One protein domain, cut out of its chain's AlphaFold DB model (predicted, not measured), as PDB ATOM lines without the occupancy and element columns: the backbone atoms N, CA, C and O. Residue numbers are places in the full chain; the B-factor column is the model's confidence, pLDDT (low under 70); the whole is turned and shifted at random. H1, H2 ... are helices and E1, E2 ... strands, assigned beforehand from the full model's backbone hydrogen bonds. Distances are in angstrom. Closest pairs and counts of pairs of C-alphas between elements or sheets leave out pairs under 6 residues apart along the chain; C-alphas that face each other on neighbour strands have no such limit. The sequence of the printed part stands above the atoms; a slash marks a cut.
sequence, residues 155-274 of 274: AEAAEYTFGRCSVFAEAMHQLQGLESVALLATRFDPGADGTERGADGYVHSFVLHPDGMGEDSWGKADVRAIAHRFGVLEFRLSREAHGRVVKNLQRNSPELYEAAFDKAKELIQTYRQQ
ATOM      1  N   ALA A 155      39.663 -13.633-134.426       89.75
ATOM      2  CA  ALA A 155      41.027 -13.844-133.943       89.75
ATOM      3  C   ALA A 155      41.315 -15.335-133.693       89.75
ATOM      4  O   ALA A 155      42.341 -15.839-134.133       89.75
ATOM      5  N   GLU A 156      40.369 -16.059-133.088       91.62
ATOM      6  CA  GLU A 156      40.462 -17.512-132.897       91.62
ATOM      7  C   GLU A 156      40.440 -18.249-134.248       91.62
ATOM      8  O   GLU A 156      41.226 -19.162-134.471       91.62
ATOM      9  N   ALA A 157      39.602 -17.826-135.205       92.75
ATOM     10  CA  ALA A 157      39.592 -18.413-136.551       92.75
ATOM     11  C   ALA A 157      40.926 -18.258-137.292       92.75
ATOM     12  O   ALA A 157      41.362 -19.185-137.988       92.75
ATOM     13  N   ALA A 158      41.574 -17.103-137.132       90.69
ATOM     14  CA  ALA A 158      42.855 -16.792-137.753       90.69
ATOM     15  C   ALA A 158      43.968 -17.743-137.284       90.69
ATOM     16  O   ALA A 158      44.740 -18.216-138.118       90.69
ATOM     17  N   GLU A 159      43.984 -18.119-136.001       90.69
ATOM     18  CA  GLU A 159      44.942 -19.090-135.441       90.69
ATOM     19  C   GLU A 159      44.880 -20.461-136.137       90.69
ATOM     20  O   GLU A 159      45.887 -21.165-136.225       90.69
ATOM     21  N   TYR A 160      43.718 -20.835-136.683       93.31
ATOM     22  CA  TYR A 160      43.523 -22.075-137.440       93.31
ATOM     23  C   TYR A 160      43.637 -21.904-138.958       93.31
ATOM     24  O   TYR A 160      43.438 -22.864-139.693       93.31
ATOM     25  N   THR A 161      43.995 -20.720-139.458       88.38
ATOM     26  CA  THR A 161      44.142 -20.488-140.907       88.38
ATOM     27  C   THR A 161      45.480 -21.011-141.427       88.38
ATOM     28  O   THR A 161      45.523 -21.692-142.455       88.38
ATOM     29  N   PHE A 162      46.562 -20.755-140.686       73.81
ATOM     30  CA  PHE A 162      47.934 -21.079-141.079       73.81
ATOM     31  C   PHE A 162      48.557 -22.069-140.084       73.81
ATOM     32  O   PHE A 162      48.728 -21.770-138.908       73.81
ATOM     33  N   GLY A 163      48.867 -23.285-140.539       70.88
ATOM     34  CA  GLY A 163      49.600 -24.295-139.757       70.88
ATOM     35  C   GLY A 163      48.770 -25.137-138.778       70.88
ATOM     36  O   GLY A 163      49.127 -26.288-138.538       70.88
ATOM     37  N   ARG A 164      47.638 -24.635-138.265       91.25
ATOM     38  CA  ARG A 164      46.737 -25.406-137.374       91.25
ATOM     39  C   ARG A 164      45.428 -25.853-138.030       91.25
ATOM     40  O   ARG A 164      44.638 -26.548-137.400       91.25
ATOM     41  N   CYS A 165      45.210 -25.525-139.302       95.19
ATOM     42  CA  CYS A 165      43.992 -25.885-140.036       95.19
ATOM     43  C   CYS A 165      43.692 -27.389-140.030       95.19
ATOM     44  O   CYS A 165      42.544 -27.797-139.872       95.19
ATOM     45  N   SER A 166      44.726 -28.230-140.120       96.25
ATOM     46  CA  SER A 166      44.569 -29.683-140.036       96.25
ATOM     47  C   SER A 166      44.059 -30.136-138.672       96.25
ATOM     48  O   SER A 166      43.271 -31.066-138.603       96.25
ATOM     49  N   VAL A 167      44.460 -29.454-137.599       97.44
ATOM     50  CA  VAL A 167      44.007 -29.757-136.237       97.44
ATOM     51  C   VAL A 167      42.519 -29.437-136.082       97.44
ATOM     52  O   VAL A 167      41.772 -30.237-135.528       97.44
ATOM     53  N   PHE A 168      42.068 -28.303-136.629       97.25
ATOM     54  CA  PHE A 168      40.648 -27.940-136.627       97.25
ATOM     55  C   PHE A 168      39.801 -28.930-137.439       97.25
ATOM     56  O   PHE A 168      38.738 -29.351-136.986       97.25
ATOM     57  N   ALA A 169      40.286 -29.340-138.616       97.75
ATOM     58  CA  ALA A 169      39.614 -30.344-139.437       97.75
ATOM     59  C   ALA A 169      39.486 -31.693-138.703       97.75
ATOM     60  O   ALA A 169      38.403 -32.271-138.688       97.75
ATOM     61  N   GLU A 170      40.530 -32.142-138.000       98.12
ATOM     62  CA  GLU A 170      40.458 -33.369-137.194       98.12
ATOM     63  C   GLU A 170      39.484 -33.256-136.019       98.12
ATOM     64  O   GLU A 170      38.765 -34.209-135.716       98.12
ATOM     65  N   ALA A 171      39.408 -32.091-135.368       97.62
ATOM     66  CA  ALA A 171      38.425 -31.859-134.312       97.62
ATOM     67  C   ALA A 171      36.989 -31.949-134.862       97.62
ATOM     68  O   ALA A 171      36.122 -32.581-134.254       97.62
ATOM     69  N   MET A 172      36.750 -31.382-136.048       96.31
ATOM     70  CA  MET A 172      35.475 -31.489-136.763       96.31
ATOM     71  C   MET A 172      35.160 -32.933-137.162       96.31
ATOM     72  O   MET A 172      34.034 -33.387-136.960       96.31
ATOM     73  N   HIS A 173      36.144 -33.678-137.670       97.38
ATOM     74  CA  HIS A 173      35.994 -35.097-137.973       97.38
ATOM     75  C   HIS A 173      35.597 -35.898-136.729       97.38
ATOM     76  O   HIS A 173      34.604 -36.622-136.767       97.38
ATOM     77  N   GLN A 174      36.295 -35.717-135.603       97.44
ATOM     78  CA  GLN A 174      35.977 -36.434-134.366       97.44
ATOM     79  C   GLN A 174      34.571 -36.097-133.850       97.44
ATOM     80  O   GLN A 174      33.844 -36.987-133.411       97.44
ATOM     81  N   LEU A 175      34.190 -34.819-133.866       95.75
ATOM     82  CA  LEU A 175      32.925 -34.369-133.286       95.75
ATOM     83  C   LEU A 175      31.713 -34.622-134.188       95.75
ATOM     84  O   LEU A 175      30.592 -34.636-133.683       95.75
ATOM     85  N   GLN A 176      31.900 -34.731-135.504       93.00
ATOM     86  CA  GLN A 176      30.800 -34.681-136.479       93.00
ATOM     87  C   GLN A 176      30.849 -35.796-137.525       93.00
ATOM     88  O   GLN A 176      29.920 -35.926-138.317       93.00
ATOM     89  N   GLY A 177      31.928 -36.580-137.572       94.81
ATOM     90  CA  GLY A 177      32.130 -37.634-138.566       94.81
ATOM     91  C   GLY A 177      32.378 -37.126-139.991       94.81
ATOM     92  O   GLY A 177      32.336 -37.920-140.927       94.81
ATOM     93  N   LEU A 178      32.619 -35.823-140.178       95.88
ATOM     94  CA  LEU A 178      32.881 -35.228-141.493       95.88
ATOM     95  C   LEU A 178      34.276 -35.602-141.997       95.88
ATOM     96  O   LEU A 178      35.191 -35.813-141.208       95.88
ATOM     97  N   GLU A 179      34.459 -35.692-143.311       96.94
ATOM     98  CA  GLU A 179      35.730 -36.138-143.883       96.94
ATOM     99  C   GLU A 179      36.774 -35.014-143.896       96.94
ATOM    100  O   GLU A 179      36.629 -34.060-144.657       96.94
ATOM    101  N   SER A 180      37.865 -35.155-143.138       98.00
ATOM    102  CA  SER A 180      39.024 -34.259-143.237       98.00
ATOM    103  C   SER A 180      39.799 -34.468-144.540       98.00
ATOM    104  O   SER A 180      40.221 -35.584-144.866       98.00
ATOM    105  N   VAL A 181      40.069 -33.381-145.261       98.06
ATOM    106  CA  VAL A 181      40.877 -33.390-146.485       98.06
ATOM    107  C   VAL A 181      41.873 -32.239-146.517       98.06
ATOM    108  O   VAL A 181      41.665 -31.180-145.929       98.06
ATOM    109  N   ALA A 182      42.964 -32.446-147.252       97.12
ATOM    110  CA  ALA A 182      43.926 -31.406-147.570       97.12
ATOM    111  C   ALA A 182      43.646 -30.825-148.954       97.12
ATOM    112  O   ALA A 182      43.378 -31.571-149.898       97.12
ATOM    113  N   LEU A 183      43.795 -29.510-149.077       96.81
ATOM    114  CA  LEU A 183      43.846 -28.778-150.330       96.81
ATOM    115  C   LEU A 183      45.286 -28.707-150.816       96.81
ATOM    116  O   LEU A 183      46.158 -28.149-150.143       96.81
ATOM    117  N   LEU A 184      45.517 -29.270-151.998       96.00
ATOM    118  CA  LEU A 184      46.822 -29.308-152.638       96.00
ATOM    119  C   LEU A 184      46.755 -28.477-153.918       96.00
ATOM    120  O   LEU A 184      46.055 -28.845-154.864       96.00
ATOM    121  N   ALA A 185      47.454 -27.350-153.932       94.19
ATOM    122  CA  ALA A 185      47.463 -26.435-155.060       94.19
ATOM    123  C   ALA A 185      48.245 -27.019-156.241       94.19
ATOM    124  O   ALA A 185      49.362 -27.517-156.089       94.19
ATOM    125  N   THR A 186      47.661 -26.919-157.432       93.19
ATOM    126  CA  THR A 186      48.319 -27.235-158.709       93.19
ATOM    127  C   THR A 186      48.590 -25.979-159.526       93.19
ATOM    128  O   THR A 186      49.520 -25.969-160.330       93.19
ATOM    129  N   ARG A 187      47.824 -24.905-159.291       91.69
ATOM    130  CA  ARG A 187      48.056 -23.586-159.882       91.69
ATOM    131  C   ARG A 187      47.655 -22.476-158.920       91.69
ATOM    132  O   ARG A 187      46.549 -22.496-158.378       91.69
ATOM    133  N   PHE A 188      48.534 -21.495-158.762       89.62
ATOM    134  CA  PHE A 188      48.261 -20.256-158.039       89.62
ATOM    135  C   PHE A 188      47.897 -19.130-159.006       89.62
ATOM    136  O   PHE A 188      48.162 -19.200-160.210       89.62
ATOM    137  N   ASP A 189      47.272 -18.095-158.464       87.50
ATOM    138  CA  ASP A 189      47.199 -16.794-159.105       87.50
ATOM    139  C   ASP A 189      48.627 -16.239-159.277       87.50
ATOM    140  O   ASP A 189      49.418 -16.358-158.338       87.50
ATOM    141  N   PRO A 190      48.984 -15.627-160.423       81.88
ATOM    142  CA  PRO A 190      50.302 -15.014-160.614       81.88
ATOM    143  C   PRO A 190      50.704 -14.013-159.517       81.88
ATOM    144  O   PRO A 190      51.887 -13.811-159.258       81.88
ATOM    145  N   GLY A 191      49.739 -13.373-158.849       74.69
ATOM    146  CA  GLY A 191      50.001 -12.491-157.708       74.69
ATOM    147  C   GLY A 191      50.311 -13.214-156.389       74.69
ATOM    148  O   GLY A 191      50.659 -12.553-155.412       74.69
ATOM    149  N   ALA A 192      50.180 -14.541-156.348       75.56
ATOM    150  CA  ALA A 192      50.281 -15.387-155.159       75.56
ATOM    151  C   ALA A 192      51.480 -16.358-155.204       75.56
ATOM    152  O   ALA A 192      51.553 -17.293-154.408       75.56
ATOM    153  N   ASP A 193      52.455 -16.134-156.094       59.03
ATOM    154  CA  ASP A 193      53.635 -17.004-156.256       59.03
ATOM    155  C   ASP A 193      54.477 -17.151-154.972       59.03
ATOM    156  O   ASP A 193      55.163 -18.160-154.790       59.03
ATOM    157  N   GLY A 194      54.396 -16.166-154.069       63.28
ATOM    158  CA  GLY A 194      55.057 -16.163-152.762       63.28
ATOM    159  C   GLY A 194      54.285 -16.849-151.629       63.28
ATOM    160  O   GLY A 194      54.779 -16.854-150.502       63.28
ATOM    161  N   THR A 195      53.093 -17.400-151.882       71.31
ATOM    162  CA  THR A 195      52.309 -18.102-150.856       71.31
ATOM    163  C   THR A 195      53.027 -19.378-150.419       71.31
ATOM    164  O   THR A 195      53.398 -20.218-151.248       71.31
ATOM    165  N   GLU A 196      53.212 -19.527-149.107       70.75
ATOM    166  CA  GLU A 196      53.851 -20.701-148.522       70.75
ATOM    167  C   GLU A 196      53.045 -21.969-148.831       70.75
ATOM    168  O   GLU A 196      51.816 -21.990-148.740       70.75
ATOM    169  N   ARG A 197      53.748 -23.036-149.216       76.50
ATOM    170  CA  ARG A 197      53.144 -24.336-149.507       76.50
ATOM    171  C   ARG A 197      54.078 -25.473-149.139       76.50
ATOM    172  O   ARG A 197      55.298 -25.355-149.255       76.50
ATOM    173  N   GLY A 198      53.488 -26.596-148.749       76.88
ATOM    174  CA  GLY A 198      54.214 -27.845-148.575       76.88
ATOM    175  C   GLY A 198      54.821 -28.326-149.893       76.88
ATOM    176  O   GLY A 198      54.352 -27.982-150.981       76.88
ATOM    177  N   ALA A 199      55.854 -29.163-149.797       78.06
ATOM    178  CA  ALA A 199      56.577 -29.684-150.959       78.06
ATOM    179  C   ALA A 199      55.677 -30.446-151.957       78.06
ATOM    180  O   ALA A 199      55.979 -30.495-153.145       78.06
ATOM    181  N   ASP A 200      54.560 -31.014-151.494       82.19
ATOM    182  CA  ASP A 200      53.564 -31.718-152.310       82.19
ATOM    183  C   ASP A 200      52.407 -30.822-152.798       82.19
ATOM    184  O   ASP A 200      51.415 -31.320-153.345       82.19
ATOM    185  N   GLY A 201      52.542 -29.506-152.607       88.50
ATOM    186  CA  GLY A 201      51.536 -28.499-152.927       88.50
ATOM    187  C   GLY A 201      50.527 -28.254-151.807       88.50
ATOM    188  O   GLY A 201      49.549 -27.557-152.052       88.50
ATOM    189  N   TYR A 202      50.717 -28.812-150.606       92.81
ATOM    190  CA  TYR A 202      49.825 -28.577-149.466       92.81
ATOM    191  C   TYR A 202      49.677 -27.094-149.121       92.81
ATOM    192  O   TYR A 202      50.678 -26.401-148.952       92.81
ATOM    193  N   VAL A 203      48.433 -26.636-148.959       92.88
ATOM    194  CA  VAL A 203      48.119 -25.250-148.573       92.88
ATOM    195  C   VAL A 203      47.254 -25.192-147.317       92.88
ATOM    196  O   VAL A 203      47.551 -24.437-146.396       92.88
ATOM    197  N   HIS A 204      46.179 -25.980-147.255       95.94
ATOM    198  CA  HIS A 204      45.195 -25.882-146.176       95.94
ATOM    199  C   HIS A 204      44.483 -27.220-145.935       95.94
ATOM    200  O   HIS A 204      44.511 -28.100-146.793       95.94
ATOM    201  N   SER A 205      43.828 -27.374-144.785       97.19
ATOM    202  CA  SER A 205      42.981 -28.528-144.460       97.19
ATOM    203  C   SER A 205      41.616 -28.064-143.971       97.19
ATOM    204  O   SER A 205      41.530 -27.082-143.244       97.19
ATOM    205  N   PHE A 206      40.573 -28.798-144.337       97.62
ATOM    206  CA  PHE A 206      39.187 -28.542-143.945       97.62
ATOM    207  C   PHE A 206      38.392 -29.854-143.977       97.62
ATOM    208  O   PHE A 206      38.923 -30.883-144.402       97.62
ATOM    209  N   VAL A 207      37.125 -29.833-143.556       97.88
ATOM    210  CA  VAL A 207      36.230 -30.994-143.705       97.88
ATOM    211  C   VAL A 207      35.294 -30.858-144.904       97.88
ATOM    212  O   VAL A 207      34.815 -29.763-145.198       97.88
ATOM    213  N   LEU A 208      35.020 -31.965-145.594       97.75
ATOM    214  CA  LEU A 208      34.029 -32.045-146.665       97.75
ATOM    215  C   LEU A 208      32.665 -32.455-146.125       97.75
ATOM    216  O   LEU A 208      32.525 -33.416-145.365       97.75
ATOM    217  N   HIS A 209      31.648 -31.736-146.582       96.38
ATOM    218  CA  HIS A 209      30.251 -32.064-146.353       96.38
ATOM    219  C   HIS A 209      29.699 -32.952-147.474       96.38
ATOM    220  O   HIS A 209      30.177 -32.878-148.608       96.38
ATOM    221  N   PRO A 210      28.641 -33.743-147.206       95.19
ATOM    222  CA  PRO A 210      27.988 -34.568-148.228       95.19
ATOM    223  C   PRO A 210      27.444 -33.787-149.434       95.19
ATOM    224  O   PRO A 210      27.276 -34.357-150.507       95.19
ATOM    225  N   ASP A 211      27.173 -32.491-149.269       95.19
ATOM    226  CA  ASP A 211      26.723 -31.590-150.336       95.19
ATOM    227  C   ASP A 211      27.872 -31.019-151.191       95.19
ATOM    228  O   ASP A 211      27.633 -30.207-152.081       95.19
ATOM    229  N   GLY A 212      29.116 -31.442-150.942       94.06
ATOM    230  CA  GLY A 212      30.302 -31.018-151.690       94.06
ATOM    231  C   GLY A 212      30.930 -29.709-151.207       94.06
ATOM    232  O   GLY A 212      31.925 -29.266-151.781       94.06
ATOM    233  N   MET A 213      30.391 -29.096-150.152       96.94
ATOM    234  CA  MET A 213      30.942 -27.879-149.554       96.94
ATOM    235  C   MET A 213      32.098 -28.205-148.598       96.94
ATOM    236  O   MET A 213      32.119 -29.261-147.962       96.94
ATOM    237  N   GLY A 214      33.045 -27.279-148.460       96.88
ATOM    238  CA  GLY A 214      34.111 -27.353-147.461       96.88
ATOM    239  C   GLY A 214      33.764 -26.541-146.216       96.88
ATOM    240  O   GLY A 214      33.026 -25.562-146.297       96.88
ATOM    241  N   GLU A 215      34.304 -26.914-145.061       95.88
ATOM    242  CA  GLU A 215      34.211 -26.107-143.841       95.88
ATOM    243  C   GLU A 215      35.551 -26.062-143.104       95.88
ATOM    244  O   GLU A 215      36.093 -27.095-142.701       95.88
ATOM    245  N   ASP A 216      36.069 -24.843-142.948       95.25
ATOM    246  CA  ASP A 216      37.238 -24.503-142.140       95.25
ATOM    247  C   ASP A 216      36.820 -23.659-140.920       95.25
ATOM    248  O   ASP A 216      35.633 -23.483-140.634       95.25
ATOM    249  N   SER A 217      37.794 -23.107-140.195       94.12
ATOM    250  CA  SER A 217      37.557 -22.245-139.029       94.12
ATOM    251  C   SER A 217      36.778 -20.956-139.352       94.12
ATOM    252  O   SER A 217      36.306 -20.271-138.444       94.12
ATOM    253  N   TRP A 218      36.597 -20.615-140.631       93.56
ATOM    254  CA  TRP A 218      35.814 -19.463-141.082       93.56
ATOM    255  C   TRP A 218      34.392 -19.822-141.517       93.56
ATOM    256  O   TRP A 218      33.640 -18.926-141.911       93.56
ATOM    257  N   GLY A 219      34.021 -21.099-141.421       92.62
ATOM    258  CA  GLY A 219      32.685 -21.605-141.699       92.62
ATOM    259  C   GLY A 219      32.558 -22.311-143.047       92.62
ATOM    260  O   GLY A 219      33.497 -22.419-143.839       92.62
ATOM    261  N   LYS A 220      31.351 -22.825-143.295       94.12
ATOM    262  CA  LYS A 220      31.026 -23.620-144.481       94.12
ATOM    263  C   LYS A 220      30.965 -22.747-145.739       94.12
ATOM    264  O   LYS A 220      30.271 -21.731-145.762       94.12
ATOM    265  N   ALA A 221      31.661 -23.148-146.797       94.44
ATOM    266  CA  ALA A 221      31.734 -22.430-148.066       94.44
ATOM    267  C   ALA A 221      32.015 -23.376-149.245       94.44
ATOM    268  O   ALA A 221      32.388 -24.536-149.072       94.44
ATOM    269  N   ASP A 222      31.850 -22.863-150.466       95.94
ATOM    270  CA  ASP A 222      32.311 -23.566-151.663       95.94
ATOM    271  C   ASP A 222      33.831 -23.784-151.580       95.94
ATOM    272  O   ASP A 222      34.582 -22.888-151.182       95.94
ATOM    273  N   VAL A 223      34.298 -24.974-151.962       97.06
ATOM    274  CA  VAL A 223      35.719 -25.333-151.848       97.06
ATOM    275  C   VAL A 223      36.612 -24.394-152.665       97.06
ATOM    276  O   VAL A 223      37.717 -24.068-152.233       97.06
ATOM    277  N   ARG A 224      36.144 -23.893-153.816       95.94
ATOM    278  CA  ARG A 224      36.884 -22.903-154.610       95.94
ATOM    279  C   ARG A 224      36.963 -21.572-153.881       95.94
ATOM    280  O   ARG A 224      38.005 -20.930-153.923       95.94
ATOM    281  N   ALA A 225      35.904 -21.165-153.183       93.88
ATOM    282  CA  ALA A 225      35.939 -19.953-152.372       93.88
ATOM    283  C   ALA A 225      36.974 -20.063-151.240       93.88
ATOM    284  O   ALA A 225      37.694 -19.098-150.998       93.88
ATOM    285  N   ILE A 226      37.101 -21.234-150.601       94.50
ATOM    286  CA  ILE A 226      38.173 -21.505-149.626       94.50
ATOM    287  C   ILE A 226      39.544 -21.441-150.316       94.50
ATOM    288  O   ILE A 226      40.425 -20.728-149.845       94.50
ATOM    289  N   ALA A 227      39.718 -22.109-151.461       94.38
ATOM    290  CA  ALA A 227      40.967 -22.111-152.232       94.38
ATOM    291  C   ALA A 227      41.441 -20.693-152.608       94.38
ATOM    292  O   ALA A 227      42.617 -20.353-152.450       94.38
ATOM    293  N   HIS A 228      40.513 -19.841-153.048       91.69
ATOM    294  CA  HIS A 228      40.798 -18.469-153.459       91.69
ATOM    295  C   HIS A 228      41.319 -17.584-152.321       91.69
ATOM    296  O   HIS A 228      42.091 -16.667-152.601       91.69
ATOM    297  N   ARG A 229      40.985 -17.870-151.052       89.44
ATOM    298  CA  ARG A 229      41.558 -17.156-149.890       89.44
ATOM    299  C   ARG A 229      43.081 -17.290-149.826       89.44
ATOM    300  O   ARG A 229      43.758 -16.382-149.365       89.44
ATOM    301  N   PHE A 230      43.612 -18.393-150.352       89.75
ATOM    302  CA  PHE A 230      45.044 -18.686-150.415       89.75
ATOM    303  C   PHE A 230      45.651 -18.407-151.801       89.75
ATOM    304  O   PHE A 230      46.769 -18.830-152.090       89.75
ATOM    305  N   GLY A 231      44.910 -17.733-152.690       90.19
ATOM    306  CA  GLY A 231      45.351 -17.455-154.058       90.19
ATOM    307  C   GLY A 231      45.456 -18.698-154.948       90.19
ATOM    308  O   GLY A 231      46.176 -18.671-155.942       90.19
ATOM    309  N   VAL A 232      44.773 -19.797-154.610       92.94
ATOM    310  CA  VAL A 232      44.806 -21.039-155.395       92.94
ATOM    311  C   VAL A 232      43.708 -21.018-156.459       92.94
ATOM    312  O   VAL A 232      42.535 -20.833-156.143       92.94
ATOM    313  N   LEU A 233      44.088 -21.224-157.724       93.06
ATOM    314  CA  LEU A 233      43.173 -21.263-158.873       93.06
ATOM    315  C   LEU A 233      42.773 -22.689-159.254       93.06
ATOM    316  O   LEU A 233      41.636 -22.931-159.649       93.06
ATOM    317  N   GLU A 234      43.706 -23.634-159.139       95.19
ATOM    318  CA  GLU A 234      43.461 -25.054-159.388       95.19
ATOM    319  C   GLU A 234      44.059 -25.883-158.264       95.19
ATOM    320  O   GLU A 234      45.148 -25.592-157.756       95.19
ATOM    321  N   PHE A 235      43.327 -26.919-157.869       96.50
ATOM    322  CA  PHE A 235      43.678 -27.751-156.734       96.50
ATOM    323  C   PHE A 235      43.146 -29.170-156.892       96.50
ATOM    324  O   PHE A 235      42.219 -29.447-157.654       96.50
ATOM    325  N   ARG A 236      43.717 -30.062-156.088       97.00
ATOM    326  CA  ARG A 236      43.194 -31.399-155.805       97.00
ATOM    327  C   ARG A 236      42.989 -31.553-154.303       97.00
ATOM    328  O   ARG A 236      43.690 -30.922-153.512       97.00
ATOM    329  N   LEU A 237      42.055 -32.415-153.920       97.50
ATOM    330  CA  LEU A 237      41.812 -32.758-152.521       97.50
ATOM    331  C   LEU A 237      42.445 -34.111-152.195       97.50
ATOM    332  O   LEU A 237      42.478 -35.004-153.042       97.50
ATOM    333  N   SER A 238      42.984 -34.267-150.987       97.62
ATOM    334  CA  SER A 238      43.620 -35.520-150.574       97.62
ATOM    335  C   SER A 238      43.467 -35.787-149.082       97.62
ATOM    336  O   SER A 238      44.028 -35.074-148.246       97.62
ATOM    337  N   ARG A 239      42.772 -36.879-148.752       97.06
ATOM    338  CA  ARG A 239      42.699 -37.423-147.389       97.06
ATOM    339  C   ARG A 239      44.064 -37.918-146.904       97.06
ATOM    340  O   ARG A 239      44.457 -37.691-145.766       97.06
ATOM    341  N   GLU A 240      44.822 -38.565-147.785       97.00
ATOM    342  CA  GLU A 240      46.145 -39.100-147.449       97.00
ATOM    343  C   GLU A 240      47.140 -37.999-147.084       97.00
ATOM    344  O   GLU A 240      47.883 -38.139-146.114       97.00
ATOM    345  N   ALA A 241      47.156 -36.895-147.840       96.06
ATOM    346  CA  ALA A 241      48.028 -35.766-147.535       96.06
ATOM    347  C   ALA A 241      47.658 -35.117-146.199       96.06
ATOM    348  O   ALA A 241      48.549 -34.862-145.392       96.06
ATOM    349  N   HIS A 242      46.361 -34.955-145.924       96.56
ATOM    350  CA  HIS A 242      45.888 -34.499-144.620       96.56
ATOM    351  C   HIS A 242      46.397 -35.399-143.485       96.56
ATOM    352  O   HIS A 242      47.057 -34.923-142.561       96.56
ATOM    353  N   GLY A 243      46.203 -36.717-143.604       96.25
ATOM    354  CA  GLY A 243      46.674 -37.676-142.603       96.25
ATOM    355  C   GLY A 243      48.195 -37.643-142.391       96.25
ATOM    356  O   GLY A 243      48.663 -37.827-141.268       96.25
ATOM    357  N   ARG A 244      48.992 -37.370-143.437       95.12
ATOM    358  CA  ARG A 244      50.445 -37.161-143.292       95.12
ATOM    359  C   ARG A 244      50.769 -35.897-142.497       95.12
ATOM    360  O   ARG A 244      51.644 -35.951-141.636       95.12
ATOM    361  N   VAL A 245      50.081 -34.786-142.770       93.12
ATOM    362  CA  VAL A 245      50.272 -33.519-142.045       93.12
ATOM    363  C   VAL A 245      49.956 -33.701-140.562       93.12
ATOM    364  O   VAL A 245      50.794 -33.371-139.726       93.12
ATOM    365  N   VAL A 246      48.818 -34.317-140.234       95.44
ATOM    366  CA  VAL A 246      48.416 -34.600-138.844       95.44
ATOM    367  C   VAL A 246      49.456 -35.462-138.128       95.44
ATOM    368  O   VAL A 246      49.949 -35.076-137.070       95.44
ATOM    369  N   LYS A 247      49.880 -36.579-138.735       95.75
ATOM    370  CA  LYS A 247      50.916 -37.454-138.157       95.75
ATOM    371  C   LYS A 247      52.242 -36.729-137.937       95.75
ATOM    372  O   LYS A 247      52.922 -36.974-136.944       95.75
ATOM    373  N   ASN A 248      52.630 -35.847-138.858       93.31
ATOM    374  CA  ASN A 248      53.848 -35.057-138.715       93.31
ATOM    375  C   ASN A 248      53.740 -34.059-137.556       93.31
ATOM    376  O   ASN A 248      54.697 -33.944-136.795       93.31
ATOM    377  N   LEU A 249      52.597 -33.385-137.388       92.06
ATOM    378  CA  LEU A 249      52.362 -32.477-136.260       92.06
ATOM    379  C   LEU A 249      52.388 -33.223-134.923       92.06
ATOM    380  O   LEU A 249      53.110 -32.815-134.020       92.06
ATOM    381  N   GLN A 250      51.688 -34.353-134.826       94.94
ATOM    382  CA  GLN A 250      51.677 -35.194-133.624       94.94
ATOM    383  C   GLN A 250      53.078 -35.700-133.258       94.94
ATOM    384  O   GLN A 250      53.431 -35.751-132.087       94.94
ATOM    385  N   ARG A 251      53.903 -36.052-134.252       95.69
ATOM    386  CA  ARG A 251      55.276 -36.516-134.008       95.69
ATOM    387  C   ARG A 251      56.222 -35.382-133.617       95.69
ATOM    388  O   ARG A 251      57.063 -35.572-132.746       95.69
ATOM    389  N   ASN A 252      56.142 -34.246-134.304       93.00
ATOM    390  CA  ASN A 252      57.131 -33.176-134.172       93.00
ATOM    391  C   ASN A 252      56.779 -32.179-133.056       93.00
ATOM    392  O   ASN A 252      57.659 -31.474-132.567       93.00
ATOM    393  N   SER A 253      55.501 -32.059-132.689       92.50
ATOM    394  CA  SER A 253      55.001 -31.073-131.721       92.50
ATOM    395  C   SER A 253      53.728 -31.571-131.005       92.50
ATOM    396  O   SER A 253      52.678 -30.937-131.127       92.50
ATOM    397  N   PRO A 254      53.795 -32.697-130.266       94.38
ATOM    398  CA  PRO A 254      52.622 -33.349-129.672       94.38
ATOM    399  C   PRO A 254      51.832 -32.435-128.725       94.38
ATOM    400  O   PRO A 254      50.624 -32.307-128.875       94.38
ATOM    401  N   GLU A 255      52.508 -31.728-127.820       95.94
ATOM    402  CA  GLU A 255      51.850 -30.852-126.836       95.94
ATOM    403  C   GLU A 255      51.111 -29.681-127.505       95.94
ATOM    404  O   GLU A 255      49.981 -29.353-127.147       95.94
ATOM    405  N   LEU A 256      51.723 -29.073-128.533       92.38
ATOM    406  CA  LEU A 256      51.087 -28.005-129.312       92.38
ATOM    407  C   LEU A 256      49.894 -28.528-130.117       92.38
ATOM    408  O   LEU A 256      48.912 -27.807-130.287       92.38
ATOM    409  N   TYR A 257      49.984 -29.763-130.619       95.56
ATOM    410  CA  TYR A 257      48.878 -30.417-131.305       95.56
ATOM    411  C   TYR A 257      47.704 -30.645-130.349       95.56
ATOM    412  O   TYR A 257      46.594 -30.229-130.664       95.56
ATOM    413  N   GLU A 258      47.942 -31.257-129.188       97.25
ATOM    414  CA  GLU A 258      46.900 -31.574-128.202       97.25
ATOM    415  C   GLU A 258      46.198 -30.309-127.699       97.25
ATOM    416  O   GLU A 258      44.973 -30.216-127.780       97.25
ATOM    417  N   ALA A 259      46.959 -29.282-127.309       96.56
ATOM    418  CA  ALA A 259      46.388 -28.014-126.858       96.56
ATOM    419  C   ALA A 259      45.529 -27.338-127.944       96.56
ATOM    420  O   ALA A 259      44.423 -26.866-127.673       96.56
ATOM    421  N   ALA A 260      46.010 -27.311-129.194       96.25
ATOM    422  CA  ALA A 260      45.251 -26.746-130.309       96.25
ATOM    423  C   ALA A 260      44.014 -27.589-130.661       96.25
ATOM    424  O   ALA A 260      43.009 -27.038-131.114       96.25
ATOM    425  N   PHE A 261      44.072 -28.905-130.468       97.69
ATOM    426  CA  PHE A 261      42.972 -29.826-130.737       97.69
ATOM    427  C   PHE A 261      41.842 -29.673-129.722       97.69
ATOM    428  O   PHE A 261      40.682 -29.523-130.112       97.69
ATOM    429  N   ASP A 262      42.173 -29.618-128.434       97.88
ATOM    430  CA  ASP A 262      41.190 -29.393-127.375       97.88
ATOM    431  C   ASP A 262      40.533 -28.019-127.509       97.88
ATOM    432  O   ASP A 262      39.303 -27.916-127.456       97.88
ATOM    433  N   LYS A 263      41.323 -26.979-127.812       96.94
ATOM    434  CA  LYS A 263      40.773 -25.645-128.079       96.94
ATOM    435  C   LYS A 263      39.859 -25.627-129.308       96.94
ATOM    436  O   LYS A 263      38.813 -24.981-129.280       96.94
ATOM    437  N   ALA A 264      40.198 -26.363-130.369       96.94
ATOM    438  CA  ALA A 264      39.345 -26.452-131.553       96.94
ATOM    439  C   ALA A 264      37.997 -27.093-131.205       96.94
ATOM    440  O   ALA A 264      36.954 -26.583-131.610       96.94
ATOM    441  N   LYS A 265      38.002 -28.172-130.414       97.06
ATOM    442  CA  LYS A 265      36.773 -28.839-129.960       97.06
ATOM    443  C   LYS A 265      35.903 -27.921-129.111       97.06
ATOM    444  O   LYS A 265      34.701 -27.863-129.363       97.06
ATOM    445  N   GLU A 266      36.504 -27.191-128.173       96.44
ATOM    446  CA  GLU A 266      35.817 -26.176-127.366       96.44
ATOM    447  C   GLU A 266      35.120 -25.152-128.273       96.44
ATOM    448  O   GLU A 266      33.905 -24.988-128.196       96.44
ATOM    449  N   LEU A 267      35.860 -24.538-129.204       95.06
ATOM    450  CA  LEU A 267      35.319 -23.546-130.139       95.06
ATOM    451  C   LEU A 267      34.178 -24.120-130.994       95.06
ATOM    452  O   LEU A 267      33.128 -23.493-131.133       95.06
ATOM    453  N   ILE A 268      34.352 -25.320-131.550       94.25
ATOM    454  CA  ILE A 268      33.319 -25.984-132.354       94.25
ATOM    455  C   ILE A 268      32.057 -26.183-131.512       94.25
ATOM    456  O   ILE A 268      30.971 -25.812-131.945       94.25
ATOM    457  N   GLN A 269      32.178 -26.723-130.301       93.31
ATOM    458  CA  GLN A 269      31.030 -26.984-129.433       93.31
ATOM    459  C   GLN A 269      30.327 -25.694-128.992       93.31
ATOM    460  O   GLN A 269      29.101 -25.636-129.048       93.31
ATOM    461  N   THR A 270      31.076 -24.653-128.617       93.44
ATOM    462  CA  THR A 270      30.512 -23.374-128.161       93.44
ATOM    463  C   THR A 270      29.720 -22.659-129.251       93.44
ATOM    464  O   THR A 270      28.659 -22.110-128.956       93.44
ATOM    465  N   TYR A 271      30.221 -22.644-130.490       87.75
ATOM    466  CA  TYR A 271      29.672 -21.782-131.540       87.75
ATOM    467  C   TYR A 271      28.794 -22.512-132.566       87.75
ATOM    468  O   TYR A 271      27.986 -21.847-133.202       87.75
ATOM    469  N   ARG A 272      28.883 -23.844-132.731       79.38
ATOM    470  CA  ARG A 272      27.965 -24.608-133.616       79.38
ATOM    471  C   ARG A 272      26.652 -25.029-132.961       79.38
ATOM    472  O   ARG A 272      25.744 -25.431-133.677       79.38
ATOM    473  N   GLN A 273      26.557 -25.001-131.633       63.25
ATOM    474  CA  GLN A 273      25.322 -25.344-130.912       63.25
ATOM    475  C   GLN A 273      24.376 -24.143-130.716       63.25
ATOM    476  O   GLN A 273      23.330 -24.300-130.089       63.25
ATOM    477  N   GLN A 274      24.749 -22.966-131.231       50.81
ATOM    478  CA  GLN A 274      23.951 -21.734-131.247       50.81
ATOM    479  C   GLN A 274      23.284 -21.556-132.612       50.81
ATOM    480  O   GLN A 274      22.119 -21.102-132.628       50.81
TER     481      GLN A 274
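What this domain is: This is residues 155 to 274 of the 274 residues of an uncharacterized protein of Betaproteobacteria bacterium HGW-Betaproteobacteria-16 (UniProt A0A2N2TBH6). A strongly twisted five-stranded sheet curls round the short helix H3 on one face, while H2 and H4 pack on the other; the long helix H5 lies beyond H2, away from the sheet, and the short H1 lies near H2 and H5. These are three layers, with helices on both faces of the sheet. The 120 printed residues have five named helices and five named strands, in the order H1 H2 E1 E2 E3 E4 H3 E5 H4 H5. The sheet, E4 E3 E2 E1 E5, is antiparallel, and the class is mixed, helices and strands. The whole is compact, with a radius of gyration of the C-alphas of 13.6 A and spans of 38 by 33 by 27 A.

How they stand to each other: Begin at E1, residues 179 to 188, an inner strand. Beside it find E5, residues 232 to 238, an edge strand, with N 184 and O 236 2.9 A apart, within hydrogen-bond range. E2, residues 202 to 208, forms a hairpin with E1; N 183 and O 204 are 2.8 A apart. E3, residues 214 to 216, pairs with E2 through N 215 and O 207, 2.9 A, and E4, residues 219 to 221, with E3 through N 221 and O 214, 2.8 A. E1 to E4 make a meander, each strand the antiparallel neighbour of the one before. H3, residues 223 to 229, is on the sheet, its closest C-alphas to E5 being Ala 227 and Leu 233, 7.0 A. On the opposite face H2, residues 165 to 176, runs along the strands over E2, at a height over the sheet of 7.5 A; its closest C-alphas to E2 are Ser 166 and Ser 205, 4.8 A. On the same face as H2, H4, residues 239 to 252, stands up from the sheet by 56 degrees. Its residues 242 to 246 alone touch H2, closest at the C-alphas of Val 246 and Ser 166, 6.4 A. H5, residues 254 to 272, touches H2 at a steep tilt of 55 degrees, the same way; the closest C-alphas are Ala 264 and Phe 168, 5.4 A. H1, residues 155 to 159, is near H2 and H5. Every O i to N i+4 pair is within hydrogen-bond range in H1, H2, H4 and H5; in H3, 2 of 3 are.

Where its parts are: Find C-alpha 155 at (41.027, -13.844, -133.943), where H1 begins. E1 starts at C-alpha 179, (35.730, -36.138, -143.883), and runs 24.7 A. H5 runs 26.5 A to C-alpha 272 at (27.965, -24.608, -133.616); H4 measures 20.0 A.

The domain as a whole: The C-alphas of Pro 190 and Gln 273, the two farthest apart, are 40.2 A apart. The printed part has no cut. The link from E1 to E2, residues 189 to 201, is long; the other links are tight. Look for pLDDT under 70 at residues 193 to 194 and 273 to 274.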